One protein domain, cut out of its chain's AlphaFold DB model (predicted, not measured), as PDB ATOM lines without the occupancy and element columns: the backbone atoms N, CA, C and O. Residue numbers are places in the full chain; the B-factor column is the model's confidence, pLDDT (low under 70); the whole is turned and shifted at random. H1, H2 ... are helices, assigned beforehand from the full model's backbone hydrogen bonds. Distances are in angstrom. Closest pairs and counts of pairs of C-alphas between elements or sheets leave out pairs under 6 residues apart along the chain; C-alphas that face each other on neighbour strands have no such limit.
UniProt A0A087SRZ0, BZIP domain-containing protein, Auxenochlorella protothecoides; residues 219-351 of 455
ATOM      1  N   GLU A 219     100.392 174.494  99.661       82.12
ATOM      2  CA  GLU A 219      99.765 174.560 100.985       82.12
ATOM      3  C   GLU A 219      99.576 173.162 101.583       82.12
ATOM      4  O   GLU A 219      99.990 172.915 102.714       82.12
ATOM      5  N   LEU A 220      99.076 172.206 100.796       78.00
ATOM      6  CA  LEU A 220      98.980 170.805 101.203       78.00
ATOM      7  C   LEU A 220     100.359 170.238 101.565       78.00
ATOM      8  O   LEU A 220     100.512 169.558 102.576       78.00
ATOM      9  N   ALA A 221     101.385 170.565 100.775       86.94
ATOM     10  CA  ALA A 221     102.757 170.179 101.077       86.94
ATOM     11  C   ALA A 221     103.274 170.842 102.365       86.94
ATOM     12  O   ALA A 221     103.999 170.202 103.120       86.94
ATOM     13  N   GLN A 222     102.924 172.101 102.643       89.88
ATOM     14  CA  GLN A 222     103.288 172.779 103.895       89.88
ATOM     15  C   GLN A 222     102.579 172.164 105.105       89.88
ATOM     16  O   GLN A 222     103.241 171.885 106.100       89.88
ATOM     17  N   SER A 223     101.281 171.879 104.998       89.94
ATOM     18  CA  SER A 223     100.498 171.212 106.044       89.94
ATOM     19  C   SER A 223     101.038 169.809 106.347       89.94
ATOM     20  O   SER A 223     101.257 169.450 107.508       89.94
ATOM     21  N   LEU A 224     101.380 169.041 105.307       92.69
ATOM     22  CA  LEU A 224     102.040 167.743 105.446       92.69
ATOM     23  C   LEU A 224     103.395 167.865 106.159       92.69
ATOM     24  O   LEU A 224     103.686 167.096 107.076       92.69
ATOM     25  N   ARG A 225     104.221 168.848 105.770       94.38
ATOM     26  CA  ARG A 225     105.513 169.104 106.424       94.38
ATOM     27  C   ARG A 225     105.343 169.476 107.897       94.38
ATOM     28  O   ARG A 225     106.060 168.937 108.737       94.38
ATOM     29  N   ALA A 226     104.383 170.344 108.213       94.44
ATOM     30  CA  ALA A 226     104.066 170.729 109.586       94.44
ATOM     31  C   ALA A 226     103.596 169.523 110.414       94.44
ATOM     32  O   ALA A 226     104.046 169.340 111.544       94.44
ATOM     33  N   SER A 227     102.772 168.653 109.824       95.12
ATOM     34  CA  SER A 227     102.288 167.422 110.457       95.12
ATOM     35  C   SER A 227     103.434 166.454 110.771       95.12
ATOM     36  O   SER A 227     103.530 165.957 111.892       95.12
ATOM     37  N   LEU A 228     104.355 166.234 109.825       96.19
ATOM     38  CA  LEU A 228     105.548 165.400 110.036       96.19
ATOM     39  C   LEU A 228     106.488 165.985 111.103       96.19
ATOM     40  O   LEU A 228     106.982 165.248 111.961       96.19
ATOM     41  N   ALA A 229     106.717 167.300 111.081       95.69
ATOM     42  CA  ALA A 229     107.549 167.977 112.076       95.69
ATOM     43  C   ALA A 229     106.930 167.897 113.485       95.69
ATOM     44  O   ALA A 229     107.623 167.551 114.446       95.69
ATOM     45  N   GLY A 230     105.619 168.131 113.602       96.12
ATOM     46  CA  GLY A 230     104.878 168.005 114.859       96.12
ATOM     47  C   GLY A 230     104.882 166.576 115.402       96.12
ATOM     48  O   GLY A 230     105.184 166.359 116.578       96.12
ATOM     49  N   LEU A 231     104.643 165.583 114.539       97.31
ATOM     50  CA  LEU A 231     104.677 164.170 114.920       97.31
ATOM     51  C   LEU A 231     106.068 163.751 115.422       97.31
ATOM     52  O   LEU A 231     106.174 163.065 116.441       97.31
ATOM     53  N   ARG A 232     107.141 164.221 114.771       97.50
ATOM     54  CA  ARG A 232     108.520 164.018 115.243       97.50
ATOM     55  C   ARG A 232     108.737 164.600 116.635       97.50
ATOM     56  O   ARG A 232     109.324 163.916 117.474       97.50
ATOM     57  N   ALA A 233     108.315 165.839 116.878       96.75
ATOM     58  CA  ALA A 233     108.504 166.492 118.173       96.75
ATOM     59  C   ALA A 233     107.797 165.715 119.298       96.75
ATOM     60  O   ALA A 233     108.400 165.434 120.338       96.75
ATOM     61  N   LEU A 234     106.555 165.279 119.056       97.31
ATOM     62  CA  LEU A 234     105.794 164.448 119.995       97.31
ATOM     63  C   LEU A 234     106.478 163.100 120.260       97.31
ATOM     64  O   LEU A 234     106.628 162.700 121.419       97.31
ATOM     65  N   PHE A 235     106.923 162.414 119.205       97.62
ATOM     66  CA  PHE A 235     107.628 161.139 119.317       97.62
ATOM     67  C   PHE A 235     108.931 161.274 120.117       97.62
ATOM     68  O   PHE A 235     109.135 160.545 121.088       97.62
ATOM     69  N   GLN A 236     109.780 162.248 119.771       97.12
ATOM     70  CA  GLN A 236     111.036 162.535 120.475       97.12
ATOM     71  C   GLN A 236     110.792 162.867 121.953       97.12
ATOM     72  O   GLN A 236     111.502 162.351 122.818       97.12
ATOM     73  N   GLY A 237     109.763 163.666 122.261       96.94
ATOM     74  CA  GLY A 237     109.388 164.002 123.636       96.94
ATOM     75  C   GLY A 237     108.991 162.773 124.458       96.94
ATOM     76  O   GLY A 237     109.532 162.549 125.547       96.94
ATOM     77  N   LYS A 238     108.108 161.921 123.920       97.62
ATOM     78  CA  LYS A 238     107.702 160.664 124.577       97.62
ATOM     79  C   LYS A 238     108.892 159.715 124.759       97.62
ATOM     80  O   LYS A 238     109.099 159.181 125.852       97.62
ATOM     81  N   LEU A 239     109.715 159.562 123.724       97.38
ATOM     82  CA  LEU A 239     110.896 158.701 123.737       97.38
ATOM     83  C   LEU A 239     111.951 159.179 124.747       97.38
ATOM     84  O   LEU A 239     112.552 158.366 125.452       97.38
ATOM     85  N   ALA A 240     112.154 160.493 124.872       96.62
ATOM     86  CA  ALA A 240     113.033 161.073 125.885       96.62
ATOM     87  C   ALA A 240     112.554 160.737 127.308       96.62
ATOM     88  O   ALA A 240     113.374 160.373 128.160       96.62
ATOM     89  N   GLY A 241     111.238 160.781 127.542       96.69
ATOM     90  CA  GLY A 241     110.615 160.363 128.800       96.69
ATOM     91  C   GLY A 241     110.861 158.885 129.127       96.69
ATOM     92  O   GLY A 241     111.313 158.568 130.230       96.69
ATOM     93  N   ILE A 242     110.643 157.986 128.161       97.00
ATOM     94  CA  ILE A 242     110.907 156.543 128.326       97.00
ATOM     95  C   ILE A 242     112.391 156.297 128.625       97.00
ATOM     96  O   ILE A 242     112.738 155.581 129.566       97.00
ATOM     97  N   ARG A 243     113.295 156.959 127.892       96.81
ATOM     98  CA  ARG A 243     114.746 156.849 128.112       96.81
ATOM     99  C   ARG A 243     115.170 157.346 129.489       96.81
ATOM    100  O   ARG A 243     116.063 156.750 130.085       96.81
ATOM    101  N   ALA A 244     114.558 158.415 129.996       96.69
ATOM    102  CA  ALA A 244     114.820 158.906 131.346       96.69
ATOM    103  C   ALA A 244     114.406 157.882 132.412       96.69
ATOM    104  O   ALA A 244     115.211 157.582 133.294       96.69
ATOM    105  N   ARG A 245     113.214 157.280 132.283       96.69
ATOM    106  CA  ARG A 245     112.774 156.186 133.167       96.69
ATOM    107  C   ARG A 245     113.723 154.992 133.099       96.69
ATOM    108  O   ARG A 245     114.180 154.514 134.134       96.69
ATOM    109  N   ARG A 246     114.093 154.564 131.886       97.31
ATOM    110  CA  ARG A 246     115.022 153.448 131.674       97.31
ATOM    111  C   ARG A 246     116.377 153.687 132.338       97.31
ATOM    112  O   ARG A 246     116.898 152.769 132.961       97.31
ATOM    113  N   ARG A 247     116.936 154.902 132.254       97.12
ATOM    114  CA  ARG A 247     118.185 155.244 132.962       97.12
ATOM    115  C   ARG A 247     118.051 155.039 134.472       97.12
ATOM    116  O   ARG A 247     118.895 154.367 135.050       97.12
ATOM    117  N   GLY A 248     116.962 155.515 135.080       96.44
ATOM    118  CA  GLY A 248     116.706 155.310 136.510       96.44
ATOM    119  C   GLY A 248     116.587 153.832 136.900       96.44
ATOM    120  O   GLY A 248     117.094 153.421 137.944       96.44
ATOM    121  N   VAL A 249     115.978 153.008 136.042       95.88
ATOM    122  CA  VAL A 249     115.896 151.553 136.246       95.88
ATOM    123  C   VAL A 249     117.268 150.883 136.135       95.88
ATOM    124  O   VAL A 249     117.608 150.050 136.971       95.88
ATOM    125  N   VAL A 250     118.078 151.259 135.143       96.00
ATOM    126  CA  VAL A 250     119.444 150.732 134.977       96.00
ATOM    127  C   VAL A 250     120.322 151.111 136.174       96.00
ATOM    128  O   VAL A 250     121.059 150.271 136.683       96.00
ATOM    129  N   GLU A 251     120.197 152.334 136.688       96.88
ATOM    130  CA  GLU A 251     120.873 152.762 137.920       96.88
ATOM    131  C   GLU A 251     120.386 151.991 139.159       96.88
ATOM    132  O   GLU A 251     121.171 151.698 140.062       96.88
ATOM    133  N   ALA A 252     119.097 151.650 139.235       95.00
ATOM    134  CA  ALA A 252     118.567 150.796 140.299       95.00
ATOM    135  C   ALA A 252     119.119 149.366 140.205       95.00
ATOM    136  O   ALA A 252     119.527 148.810 141.223       95.00
ATOM    137  N   LEU A 253     119.207 148.810 138.995       94.69
ATOM    138  CA  LEU A 253     119.769 147.484 138.750       94.69
ATOM    139  C   LEU A 253     121.259 147.431 139.109       94.69
ATOM    140  O   LEU A 253     121.684 146.521 139.813       94.69
ATOM    141  N   ALA A 254     122.031 148.449 138.714       94.44
ATOM    142  CA  ALA A 254     123.441 148.572 139.079       94.44
ATOM    143  C   ALA A 254     123.644 148.658 140.603       94.44
ATOM    144  O   ALA A 254     124.592 148.098 141.141       94.44
ATOM    145  N   ARG A 255     122.729 149.317 141.331       93.75
ATOM    146  CA  ARG A 255     122.759 149.357 142.806       93.75
ATOM    147  C   ARG A 255     122.333 148.046 143.466       93.75
ATOM    148  O   ARG A 255     122.726 147.798 144.603       93.75
ATOM    149  N   ALA A 256     121.520 147.240 142.788       92.62
ATOM    150  CA  ALA A 256     121.081 145.934 143.264       92.62
ATOM    151  C   ALA A 256     122.119 144.824 143.010       92.62
ATOM    152  O   ALA A 256     121.910 143.688 143.441       92.62
ATOM    153  N   GLU A 257     123.235 145.133 142.340       90.56
ATOM    154  CA  GLU A 257     124.308 144.177 142.089       90.56
ATOM    155  C   GLU A 257     124.896 143.665 143.423       90.56
ATOM    156  O   GLU A 257     125.285 144.460 144.287       90.56
ATOM    157  N   PRO A 258     124.941 142.339 143.651       84.69
ATOM    158  CA  PRO A 258     125.354 141.782 144.932       84.69
ATOM    159  C   PRO A 258     126.855 141.979 145.181       84.69
ATOM    160  O   PRO A 258     127.692 141.194 144.741       84.69
ATOM    161  N   VAL A 259     127.201 142.997 145.973       84.31
ATOM    162  CA  VAL A 259     128.563 143.204 146.487       84.31
ATOM    163  C   VAL A 259     128.697 142.527 147.856       84.31
ATOM    164  O   VAL A 259     128.582 143.163 148.903       84.31
ATOM    165  N   GLY A 260     128.917 141.208 147.869       81.31
ATOM    166  CA  GLY A 260     129.264 140.458 149.084       81.31
ATOM    167  C   GLY A 260     128.599 139.086 149.222       81.31
ATOM    168  O   GLY A 260     127.698 138.724 148.475       81.31
ATOM    169  N   THR A 261     129.053 138.310 150.210       79.19
ATOM    170  CA  THR A 261     128.661 136.902 150.435       79.19
ATOM    171  C   THR A 261     127.644 136.697 151.570       79.19
ATOM    172  O   THR A 261     127.344 135.565 151.943       79.19
ATOM    173  N   GLY A 262     127.097 137.771 152.152       80.19
ATOM    174  CA  GLY A 262     126.131 137.682 153.255       80.19
ATOM    175  C   GLY A 262     124.725 137.285 152.791       80.19
ATOM    176  O   GLY A 262     124.146 137.948 151.939       80.19
ATOM    177  N   THR A 263     124.126 136.256 153.397       76.81
ATOM    178  CA  THR A 263     122.850 135.652 152.945       76.81
ATOM    179  C   THR A 263     121.614 136.543 153.106       76.81
ATOM    180  O   THR A 263     120.729 136.529 152.256       76.81
ATOM    181  N   ARG A 264     121.524 137.339 154.179       78.31
ATOM    182  CA  ARG A 264     120.359 138.206 154.442       78.31
ATOM    183  C   ARG A 264     120.283 139.458 153.549       78.31
ATOM    184  O   ARG A 264     119.201 139.702 153.021       78.31
ATOM    185  N   PRO A 265     121.362 140.244 153.339       84.81
ATOM    186  CA  PRO A 265     121.321 141.353 152.382       84.81
ATOM    187  C   PRO A 265     121.131 140.867 150.937       84.81
ATOM    188  O   PRO A 265     120.511 141.569 150.146       84.81
ATOM    189  N   LEU A 266     121.567 139.642 150.616       88.81
ATOM    190  CA  LEU A 266     121.390 139.048 149.290       88.81
ATOM    191  C   LEU A 266     119.912 138.919 148.889       88.81
ATOM    192  O   LEU A 266     119.562 139.233 147.758       88.81
ATOM    193  N   ALA A 267     119.037 138.493 149.806       88.94
ATOM    194  CA  ALA A 267     117.614 138.322 149.505       88.94
ATOM    195  C   ALA A 267     116.929 139.654 149.149       88.94
ATOM    196  O   ALA A 267     116.145 139.711 148.206       88.94
ATOM    197  N   ALA A 268     117.256 140.732 149.868       89.88
ATOM    198  CA  ALA A 268     116.721 142.063 149.581       89.88
ATOM    199  C   ALA A 268     117.242 142.611 148.241       89.88
ATOM    200  O   ALA A 268     116.462 143.142 147.456       89.88
ATOM    201  N   LEU A 269     118.538 142.431 147.956       92.06
ATOM    202  CA  LEU A 269     119.141 142.822 146.679       92.06
ATOM    203  C   LEU A 269     118.542 142.043 145.502       92.06
ATOM    204  O   LEU A 269     118.269 142.624 144.458       92.06
ATOM    205  N   TYR A 270     118.260 140.753 145.687       91.44
ATOM    206  CA  TYR A 270     117.616 139.930 144.667       91.44
ATOM    207  C   TYR A 270     116.201 140.420 144.335       91.44
ATOM    208  O   TYR A 270     115.860 140.547 143.162       91.44
ATOM    209  N   LEU A 271     115.392 140.747 145.351       93.38
ATOM    210  CA  LEU A 271     114.057 141.320 145.135       93.38
ATOM    211  C   LEU A 271     114.136 142.671 144.412       93.38
ATOM    212  O   LEU A 271     113.448 142.861 143.413       93.38
ATOM    213  N   ALA A 272     115.037 143.560 144.845       94.56
ATOM    214  CA  ALA A 272     115.253 144.851 144.191       94.56
ATOM    215  C   ALA A 272     115.709 144.695 142.728       94.56
ATOM    216  O   ALA A 272     115.245 145.419 141.846       94.56
ATOM    217  N   SER A 273     116.580 143.721 142.447       94.75
ATOM    218  CA  SER A 273     117.010 143.401 141.085       94.75
ATOM    219  C   SER A 273     115.853 142.893 140.221       94.75
ATOM    220  O   SER A 273     115.789 143.242 139.045       94.75
ATOM    221  N   HIS A 274     114.944 142.083 140.774       95.50
ATOM    222  CA  HIS A 274     113.762 141.587 140.057       95.50
ATOM    223  C   HIS A 274     112.762 142.697 139.745       95.50
ATOM    224  O   HIS A 274     112.264 142.777 138.621       95.50
ATOM    225  N   GLU A 275     112.501 143.581 140.707       96.31
ATOM    226  CA  GLU A 275     111.656 144.761 140.501       96.31
ATOM    227  C   GLU A 275     112.245 145.684 139.426       96.31
ATOM    228  O   GLU A 275     111.538 146.076 138.494       96.31
ATOM    229  N   ALA A 276     113.554 145.958 139.480       95.94
ATOM    230  CA  ALA A 276     114.239 146.741 138.454       95.94
ATOM    231  C   ALA A 276     114.173 146.059 137.074       95.94
ATOM    232  O   ALA A 276     113.847 146.701 136.077       95.94
ATOM    233  N   ALA A 277     114.409 144.746 136.996       94.25
ATOM    234  CA  ALA A 277     114.308 144.001 135.741       94.25
ATOM    235  C   ALA A 277     112.883 144.026 135.153       94.25
ATOM    236  O   ALA A 277     112.717 144.102 133.933       94.25
ATOM    237  N   ARG A 278     111.843 143.994 135.996       96.00
ATOM    238  CA  ARG A 278     110.451 144.176 135.559       96.00
ATOM    239  C   ARG A 278     110.227 145.575 134.981       96.00
ATOM    240  O   ARG A 278     109.755 145.673 133.851       96.00
ATOM    241  N   GLY A 279     110.652 146.622 135.687       94.81
ATOM    242  CA  GLY A 279     110.543 147.999 135.195       94.81
ATOM    243  C   GLY A 279     111.297 148.230 133.878       94.81
ATOM    244  O   GLY A 279     110.851 149.002 133.032       94.81
ATOM    245  N   LEU A 280     112.415 147.525 133.657       96.56
ATOM    246  CA  LEU A 280     113.161 147.599 132.398       96.56
ATOM    247  C   LEU A 280     112.366 146.982 131.243       96.56
ATOM    248  O   LEU A 280     112.307 147.577 130.168       96.56
ATOM    249  N   ARG A 281     111.744 145.816 131.463       96.50
ATOM    250  CA  ARG A 281     110.889 145.159 130.461       96.50
ATOM    251  C   ARG A 281     109.689 146.027 130.092       96.50
ATOM    252  O   ARG A 281     109.416 146.198 128.908       96.50
ATOM    253  N   GLU A 282     109.029 146.614 131.087       96.31
ATOM    254  CA  GLU A 282     107.906 147.535 130.879       96.31
ATOM    255  C   GLU A 282     108.344 148.756 130.047       96.31
ATOM    256  O   GLU A 282     107.728 149.055 129.027       96.31
ATOM    257  N   ALA A 283     109.478 149.385 130.381       95.69
ATOM    258  CA  ALA A 283     110.004 150.522 129.618       95.69
ATOM    259  C   ALA A 283     110.395 150.167 128.169       95.69
ATOM    260  O   ALA A 283     110.176 150.966 127.259       95.69
ATOM    261  N   LEU A 284     110.974 148.984 127.933       96.00
ATOM    262  CA  LEU A 284     111.311 148.518 126.581       96.00
ATOM    263  C   LEU A 284     110.058 148.224 125.749       96.00
ATOM    264  O   LEU A 284     110.025 148.542 124.561       96.00
ATOM    265  N   ARG A 285     109.016 147.666 126.371       96.25
ATOM    266  CA  ARG A 285     107.723 147.446 125.716       96.25
ATOM    267  C   ARG A 285     107.053 148.764 125.344       96.25
ATOM    268  O   ARG A 285     106.586 148.900 124.219       96.25
ATOM    269  N   GLU A 286     107.046 149.739 126.250       96.81
ATOM    270  CA  GLU A 286     106.541 151.087 125.964       96.81
ATOM    271  C   GLU A 286     107.295 151.745 124.798       96.81
ATOM    272  O   GLU A 286     106.666 152.350 123.931       96.81
ATOM    273  N   GLU A 287     108.628 151.613 124.745       97.06
ATOM    274  CA  GLU A 287     109.436 152.115 123.624       97.06
ATOM    275  C   GLU A 287     109.041 151.442 122.307       97.06
ATOM    276  O   GLU A 287     108.829 152.130 121.311       97.06
ATOM    277  N   HIS A 288     108.899 150.117 122.306       96.62
ATOM    278  CA  HIS A 288     108.511 149.364 121.117       96.62
ATOM    279  C   HIS A 288     107.120 149.760 120.604       96.62
ATOM    280  O   HIS A 288     106.968 150.058 119.419       96.62
ATOM    281  N   ILE A 289     106.126 149.832 121.497       96.50
ATOM    282  CA  ILE A 289     104.763 150.261 121.152       96.50
ATOM    283  C   ILE A 289     104.783 151.678 120.573       96.50
ATOM    284  O   ILE A 289     104.156 151.928 119.549       96.50
ATOM    285  N   LEU A 290     105.542 152.596 121.183       97.19
ATOM    286  CA  LEU A 290     105.658 153.972 120.700       97.19
ATOM    287  C   LEU A 290     106.265 154.051 119.290       97.19
ATOM    288  O   LEU A 290     105.832 154.878 118.488       97.19
ATOM    289  N   VAL A 291     107.267 153.222 118.987       96.62
ATOM    290  CA  VAL A 291     107.895 153.167 117.656       96.62
ATOM    291  C   VAL A 291     106.902 152.657 116.613       96.62
ATOM    292  O   VAL A 291     106.736 153.300 115.579       96.62
ATOM    293  N   LEU A 292     106.196 151.561 116.905       96.38
ATOM    294  CA  LEU A 292     105.186 151.015 115.997       96.38
ATOM    295  C   LEU A 292     104.029 151.994 115.757       96.38
ATOM    296  O   LEU A 292     103.573 152.140 114.623       96.38
ATOM    297  N   ASP A 293     103.569 152.681 116.804       97.25
ATOM    298  CA  ASP A 293     102.507 153.686 116.710       97.25
ATOM    299  C   ASP A 293     102.940 154.882 115.846       97.25
ATOM    300  O   ASP A 293     102.208 155.318 114.951       97.25
ATOM    301  N   PHE A 294     104.174 155.359 116.037       97.81
ATOM    302  CA  PHE A 294     104.762 156.418 115.219       97.81
ATOM    303  C   PHE A 294     104.849 156.022 113.740       97.81
ATOM    304  O   PHE A 294     104.352 156.756 112.883       97.81
ATOM    305  N   GLU A 295     105.423 154.857 113.430       96.69
ATOM    306  CA  GLU A 295     105.549 154.377 112.050       96.69
ATOM    307  C   GLU A 295     104.177 154.160 111.400       96.69
ATOM    308  O   GLU A 295     103.921 154.656 110.300       96.69
ATOM    309  N   SER A 296     103.253 153.490 112.099       96.38
ATOM    310  CA  SER A 296     101.883 153.272 111.619       96.38
ATOM    311  C   SER A 296     101.171 154.598 111.341       96.38
ATOM    312  O   SER A 296     100.487 154.719 110.322       96.38
ATOM    313  N   THR A 297     101.359 155.608 112.194       97.25
ATOM    314  CA  THR A 297     100.777 156.941 111.994       97.25
ATOM    315  C   THR A 297     101.327 157.610 110.738       97.25
ATOM    316  O   THR A 297     100.548 158.114 109.924       97.25
ATOM    317  N   VAL A 298     102.646 157.558 110.519       96.44
ATOM    318  CA  VAL A 298     103.269 158.105 109.303       96.44
ATOM    319  C   VAL A 298     102.699 157.435 108.049       96.44
ATOM    320  O   VAL A 298     102.281 158.133 107.124       96.44
ATOM    321  N   PHE A 299     102.621 156.103 108.022       96.38
ATOM    322  CA  PHE A 299     102.174 155.367 106.834       96.38
ATOM    323  C   PHE A 299     100.676 155.462 106.553       96.38
ATOM    324  O   PHE A 299     100.287 155.523 105.390       96.38
ATOM    325  N   LYS A 300      99.830 155.420 107.588       95.56
ATOM    326  CA  LYS A 300      98.372 155.321 107.410       95.56
ATOM    327  C   LYS A 300      97.671 156.670 107.388       95.56
ATOM    328  O   LYS A 300      96.610 156.780 106.779       95.56
ATOM    329  N   HIS A 301      98.219 157.664 108.084       95.50
ATOM    330  CA  HIS A 301      97.507 158.914 108.349       95.50
ATOM    331  C   HIS A 301      98.215 160.150 107.801       95.50
ATOM    332  O   HIS A 301      97.541 161.134 107.509       95.50
ATOM    333  N   VAL A 302      99.540 160.113 107.637       94.88
ATOM    334  CA  VAL A 302     100.299 161.281 107.167       94.88
ATOM    335  C   VAL A 302     100.619 161.186 105.678       94.88
ATOM    336  O   VAL A 302     100.353 162.121 104.925       94.88
ATOM    337  N   LEU A 303     101.175 160.062 105.228       93.25
ATOM    338  CA  LEU A 303     101.527 159.865 103.826       93.25
ATOM    339  C   LEU A 303     100.335 159.351 103.015       93.25
ATOM    340  O   LEU A 303      99.577 158.487 103.447       93.25
ATOM    341  N   SER A 304     100.206 159.840 101.784       94.44
ATOM    342  CA  SER A 304      99.288 159.245 100.809       94.44
ATOM    343  C   SER A 304      99.793 157.875 100.346       94.44
ATOM    344  O   SER A 304     101.000 157.628 100.303       94.44
ATOM    345  N   GLY A 305      98.889 156.996  99.900       93.25
ATOM    346  CA  GLY A 305      99.266 155.661  99.413       93.25
ATOM    347  C   GLY A 305     100.310 155.678  98.285       93.25
ATOM    348  O   GLY A 305     101.183 154.812  98.242       93.25
ATOM    349  N   LEU A 306     100.288 156.699  97.417       93.44
ATOM    350  CA  LEU A 306     101.310 156.880  96.379       93.44
ATOM    351  C   LEU A 306     102.680 157.239  96.971       93.44
ATOM    352  O   LEU A 306     103.688 156.672  96.552       93.44
ATOM    353  N   GLN A 307     102.727 158.143  97.954       94.25
ATOM    354  CA  GLN A 307     103.971 158.504  98.643       94.25
ATOM    355  C   GLN A 307     104.552 157.316  99.410       94.25
ATOM    356  O   GLN A 307     105.763 157.116  99.377       94.25
ATOM    357  N   VAL A 308     103.708 156.497 100.047       96.00
ATOM    358  CA  VAL A 308     104.145 155.257 100.710       96.00
ATOM    359  C   VAL A 308     104.768 154.296  99.699       96.00
ATOM    360  O   VAL A 308     105.872 153.809  99.926       96.00
ATOM    361  N   ALA A 309     104.119 154.063  98.555       95.69
ATOM    362  CA  ALA A 309     104.667 153.193  97.514       95.69
ATOM    363  C   ALA A 309     106.023 153.698  96.992       95.69
ATOM    364  O   ALA A 309     106.967 152.919  96.862       95.69
ATOM    365  N   GLN A 310     106.146 155.006  96.744       95.44
ATOM    366  CA  GLN A 310     107.410 155.623  96.340       95.44
ATOM    367  C   GLN A 310     108.489 155.456  97.412       95.44
ATOM    368  O   GLN A 310     109.603 155.048  97.092       95.44
ATOM    369  N   LEU A 311     108.153 155.724  98.676       94.75
ATOM    370  CA  LEU A 311     109.071 155.579  99.802       94.75
ATOM    371  C   LEU A 311     109.602 154.141  99.910       94.75
ATOM    372  O   LEU A 311     110.808 153.960 100.044       94.75
ATOM    373  N   MET A 312     108.732 153.137  99.767       95.56
ATOM    374  CA  MET A 312     109.106 151.716  99.807       95.56
ATOM    375  C   MET A 312     110.009 151.302  98.637       95.56
ATOM    376  O   MET A 312     110.954 150.537  98.819       95.56
ATOM    377  N   ILE A 313     109.741 151.804  97.428       97.12
ATOM    378  CA  ILE A 313     110.578 151.520  96.252       97.12
ATOM    379  C   ILE A 313     111.959 152.160  96.419       97.12
ATOM    380  O   ILE A 313     112.972 151.524  96.137       97.12
ATOM    381  N   HIS A 314     112.004 153.410  96.887       95.00
ATOM    382  CA  HIS A 314     113.254 154.144  97.065       95.00
ATOM    383  C   HIS A 314     114.085 153.660  98.255       95.00
ATOM    384  O   HIS A 314     115.297 153.868  98.250       95.00
ATOM    385  N   SER A 315     113.471 153.022  99.256       95.25
ATOM    386  CA  SER A 315     114.208 152.466 100.390       95.25
ATOM    387  C   SER A 315     114.844 151.109 100.086       95.25
ATOM    388  O   SER A 315     115.785 150.736 100.781       95.25
ATOM    389  N   PHE A 316     114.390 150.379  99.057       93.06
ATOM    390  CA  PHE A 316     114.897 149.043  98.728       93.06
ATOM    391  C   PHE A 316     116.431 149.030  98.538       93.06
ATOM    392  O   PHE A 316     116.959 149.855  97.788       93.06
ATOM    393  N   PRO A 317     117.165 148.086  99.166       96.19
ATOM    394  CA  PRO A 317     116.698 146.884  99.881       96.19
ATOM    395  C   PRO A 317     116.397 147.071 101.380       96.19
ATOM    396  O   PRO A 317     116.155 146.094 102.084       96.19
ATOM    397  N   TRP A 318     116.434 148.301 101.881       94.75
ATOM    398  CA  TRP A 318     116.287 148.631 103.295       94.75
ATOM    399  C   TRP A 318     114.854 149.028 103.666       94.75
ATOM    400  O   TRP A 318     114.032 149.416 102.828       94.75
ATOM    401  N   THR A 319     114.561 148.956 104.964       92.38
ATOM    402  CA  THR A 319     113.335 149.512 105.539       92.38
ATOM    403  C   THR A 319     113.401 151.041 105.532       92.38
ATOM    404  O   THR A 319     114.443 151.601 105.882       92.38
ATOM    405  N   PRO A 320     112.317 151.737 105.159       95.31
ATOM    406  CA  PRO A 320     112.292 153.195 105.166       95.31
ATOM    407  C   PRO A 320     112.453 153.758 106.584       95.31
ATOM    408  O   PRO A 320     111.708 153.407 107.496       95.31
ATOM    409  N   ASP A 321     113.401 154.679 106.762       95.50
ATOM    410  CA  ASP A 321     113.623 155.363 108.038       95.50
ATOM    411  C   ASP A 321     112.685 156.575 108.166       95.50
ATOM    412  O   ASP A 321     112.984 157.694 107.730       95.50
ATOM    413  N   CYS A 322     111.514 156.338 108.762       96.00
ATOM    414  CA  CYS A 322     110.495 157.369 108.969       96.00
ATOM    415  C   CYS A 322     110.989 158.500 109.885       96.00
ATOM    416  O   CYS A 322     110.608 159.659 109.698       96.00
ATOM    417  N   LEU A 323     111.852 158.196 110.859       96.81
ATOM    418  CA  LEU A 323     112.377 159.197 111.784       96.81
ATOM    419  C   LEU A 323     113.383 160.118 111.090       96.81
ATOM    420  O   LEU A 323     113.335 161.337 111.295       96.81
ATOM    421  N   ALA A 324     114.262 159.565 110.252       95.44
ATOM    422  CA  ALA A 324     115.168 160.351 109.424       95.44
ATOM    423  C   ALA A 324     114.380 161.251 108.465       95.44
ATOM    424  O   ALA A 324     114.647 162.452 108.414       95.44
ATOM    425  N   LEU A 325     113.358 160.711 107.786       96.38
ATOM    426  CA  LEU A 325     112.474 161.486 106.910       96.38
ATOM    427  C   LEU A 325     111.852 162.682 107.646       96.38
ATOM    428  O   LEU A 325     111.983 163.822 107.198       96.38
ATOM    429  N   CYS A 326     111.230 162.446 108.804       97.12
ATOM    430  CA  CYS A 326     110.624 163.528 109.582       97.12
ATOM    431  C   CYS A 326     111.669 164.527 110.102       97.12
ATOM    432  O   CYS A 326     111.374 165.711 110.249       97.12
ATOM    433  N   THR A 327     112.894 164.072 110.381       97.25
ATOM    434  CA  THR A 327     113.995 164.942 110.825       97.25
ATOM    435  C   THR A 327     114.466 165.865 109.707       97.25
ATOM    436  O   THR A 327     114.642 167.054 109.954       97.25
ATOM    437  N   TRP A 328     114.591 165.367 108.477       96.62
ATOM    438  CA  TRP A 328     114.884 166.207 107.314       96.62
ATOM    439  C   TRP A 328     113.788 167.242 107.065       96.62
ATOM    440  O   TRP A 328     114.089 168.422 106.910       96.62
ATOM    441  N   VAL A 329     112.520 166.827 107.117       96.19
ATOM    442  CA  VAL A 329     111.377 167.734 106.939       96.19
ATOM    443  C   VAL A 329     111.336 168.824 108.017       96.19
ATOM    444  O   VAL A 329     111.120 169.993 107.702       96.19
ATOM    445  N   ALA A 330     111.585 168.472 109.280       96.69
ATOM    446  CA  ALA A 330     111.659 169.447 110.365       96.69
ATOM    447  C   ALA A 330     112.846 170.414 110.187       96.69
ATOM    448  O   ALA A 330     112.703 171.616 110.403       96.69
ATOM    449  N   ALA A 331     114.001 169.920 109.733       96.75
ATOM    450  CA  ALA A 331     115.164 170.757 109.452       96.75
ATOM    451  C   ALA A 331     114.911 171.743 108.297       96.75
ATOM    452  O   ALA A 331     115.290 172.909 108.404       96.75
ATOM    453  N   GLU A 332     114.220 171.320 107.230       95.38
ATOM    454  CA  GLU A 332     113.768 172.215 106.151       95.38
ATOM    455  C   GLU A 332     112.818 173.309 106.661       95.38
ATOM    456  O   GLU A 332     112.830 174.426 106.145       95.38
ATOM    457  N   ALA A 333     112.024 173.007 107.691       94.38
ATOM    458  CA  ALA A 333     111.155 173.973 108.360       94.38
ATOM    459  C   ALA A 333     111.900 174.899 109.346       94.38
ATOM    460  O   ALA A 333     111.282 175.793 109.923       94.38
ATOM    461  N   GLY A 334     113.213 174.720 109.537       95.88
ATOM    462  CA  GLY A 334     114.030 175.535 110.439       95.88
ATOM    463  C   GLY A 334     114.010 175.092 111.906       95.88
ATOM    464  O   GLY A 334     114.406 175.871 112.773       95.88
ATOM    465  N   ASP A 335     113.571 173.866 112.205       96.62
ATOM    466  CA  ASP A 335     113.636 173.289 113.554       96.62
ATOM    467  C   ASP A 335     115.103 173.133 113.999       96.62
ATOM    468  O   ASP A 335     115.899 172.417 113.378       96.62
ATOM    469  N   ALA A 336     115.471 173.824 115.081       97.06
ATOM    470  CA  ALA A 336     116.849 173.879 115.561       97.06
ATOM    471  C   ALA A 336     117.353 172.517 116.070       97.06
ATOM    472  O   ALA A 336     118.517 172.171 115.850       97.06
ATOM    473  N   ASP A 337     116.481 171.722 116.698       94.75
ATOM    474  CA  ASP A 337     116.828 170.398 117.219       94.75
ATOM    475  C   ASP A 337     117.061 169.410 116.069       94.75
ATOM    476  O   ASP A 337     117.961 168.567 116.129       94.75
ATOM    477  N   ALA A 338     116.271 169.510 114.996       96.50
ATOM    478  CA  ALA A 338     116.452 168.722 113.780       96.50
ATOM    479  C   ALA A 338     117.759 169.068 113.060       96.50
ATOM    480  O   ALA A 338     118.531 168.167 112.720       96.50
ATOM    481  N   LEU A 339     118.042 170.361 112.891       97.69
ATOM    482  CA  LEU A 339     119.303 170.835 112.317       97.69
ATOM    483  C   LEU A 339     120.506 170.369 113.146       97.69
ATOM    484  O   LEU A 339     121.490 169.878 112.587       97.69
ATOM    485  N   GLY A 340     120.412 170.454 114.476       96.62
ATOM    486  CA  GLY A 340     121.434 169.952 115.391       96.62
ATOM    487  C   GLY A 340     121.655 168.442 115.267       96.62
ATOM    488  O   GLY A 340     122.801 167.990 115.225       96.62
ATOM    489  N   ALA A 341     120.579 167.659 115.147       94.44
ATOM    490  CA  ALA A 341     120.661 166.210 114.963       94.44
ATOM    491  C   ALA A 341     121.369 165.827 113.651       94.44
ATOM    492  O   ALA A 341     122.280 164.994 113.673       94.44
ATOM    493  N   LEU A 342     121.015 166.475 112.533       96.31
ATOM    494  CA  LEU A 342     121.652 166.235 111.231       96.31
ATOM    495  C   LEU A 342     123.124 166.667 111.223       96.31
ATOM    496  O   LEU A 342     123.980 165.946 110.706       96.31
ATOM    497  N   ALA A 343     123.447 167.808 111.841       96.94
ATOM    498  CA  ALA A 343     124.828 168.265 111.978       96.94
ATOM    499  C   ALA A 343     125.672 167.280 112.807       96.94
ATOM    500  O   ALA A 343     126.795 166.947 112.422       96.94
ATOM    501  N   ALA A 344     125.122 166.764 113.911       95.56
ATOM    502  CA  ALA A 344     125.791 165.763 114.734       95.56
ATOM    503  C   ALA A 344     126.007 164.442 113.974       95.56
ATOM    504  O   ALA A 344     127.056 163.813 114.122       95.56
ATOM    505  N   GLU A 345     125.052 164.011 113.150       94.31
ATOM    506  CA  GLU A 345     125.213 162.830 112.296       94.31
ATOM    507  C   GLU A 345     126.304 163.041 111.234       94.31
ATOM    508  O   GLU A 345     127.171 162.179 111.058       94.31
ATOM    509  N   ALA A 346     126.318 164.203 110.577       94.25
ATOM    510  CA  ALA A 346     127.350 164.562 109.607       94.25
ATOM    511  C   ALA A 346     128.752 164.566 110.240       94.25
ATOM    512  O   ALA A 346     129.694 164.017 109.663       94.25
ATOM    513  N   GLN A 347     128.887 165.101 111.458       95.56
ATOM    514  CA  GLN A 347     130.139 165.064 112.219       95.56
ATOM    515  C   GLN A 347     130.576 163.632 112.559       95.56
ATOM    516  O   GLN A 347     131.755 163.310 112.415       95.56
ATOM    517  N   ARG A 348     129.648 162.748 112.958       95.38
ATOM    518  CA  ARG A 348     129.964 161.329 113.216       95.38
ATOM    519  C   ARG A 348     130.454 160.620 111.958       95.38
ATOM    520  O   ARG A 348     131.434 159.883 112.028       95.38
ATOM    521  N   LYS A 349     129.814 160.866 110.811       92.94
ATOM    522  CA  LYS A 349     130.244 160.311 109.516       92.94
ATOM    523  C   LYS A 349     131.631 160.821 109.120       92.94
ATOM    524  O   LYS A 349     132.470 160.027 108.709       92.94
ATOM    525  N   ALA A 350     131.906 162.112 109.316       94.69
ATOM    526  CA  ALA A 350     133.227 162.688 109.063       94.69
ATOM    527  C   ALA A 350     134.312 162.095 109.980       94.69
ATOM    528  O   ALA A 350     135.406 161.784 109.514       94.69
ATOM    529  N   ALA A 351     134.006 161.886 111.265       94.00
ATOM    530  CA  ALA A 351     134.926 161.262 112.215       94.00
ATOM    531  C   ALA A 351     135.198 159.783 111.885       94.00
ATOM    532  O   ALA A 351     136.334 159.333 112.004       94.00
TER     533      ALA A 351
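What this domain is: This is residues 219 to 351 of the 455 residues of the protein "BZIP domain-containing protein" of Auxenochlorella protothecoides (UniProt A0A087SRZ0). Look first for a long helical hairpin: H1 runs out, the chain turns, and H2 folds back beside it. Three shorter helices gather at the end away from that turn: H3 follows the end of H2, H4 packs across H1, and H5 packs on H4 with its first turns while residues 343 to 351 stick out. The printed part has 133 residues with five named helices, H1 to H5 in order, and no named strand; its class is all helix. It is loose, with a radius of gyration of the C-alphas of 20.5 A, and spans 68 by 34 by 29 A.

Where its parts are: Find C-alpha 219 at (99.765, 174.560, 100.985); from there H1, residues 219 to 255, runs 54.0 A. H2, residues 263 to 302, begins at C-alpha 263 at (122.850, 135.652, 152.945) and runs 57.1 A. Then come H3, residues 305 to 315, H4, residues 322 to 332, and H5, residues 336 to 351, 22.3 A long, ending at C-alpha 351 at (134.926, 161.262, 112.215).

How they stand to each other: H1 and H2 touch as a hairpin, opposite ways at a shallow tilt of 7 degrees; look at their closest C-alphas, Leu 253 and Ser 273, 5.5 A apart. H1 touches H4 with residues 225 to 232 alone, at a steep tilt of 59 degrees, closest at the C-alphas of Ala 229 and Ala 330, 4.7 A. H5 touches H4 with residues 337 to 342 alone, closest at the C-alphas of Ala 331 and Ala 338, 5.0 A; the tilt of 68 degrees is steep, only just short of about perpendicular. H3 is close to but not clearly touching H2, with the C-alphas of Phe 299 and Val 308 6.4 A apart. H3 and H5 are apart. Every O i to N i+4 pair is within hydrogen-bond range in H1, H3, H4 and H5, and 34 of 36 are in H2.

The domain as a whole: The C-alphas farthest apart are those of Glu 219 and Gly 262, 69.2 A. The printed part has no cut and no long link. Its mean pLDDT is 94.3, and no printed residue is under 70.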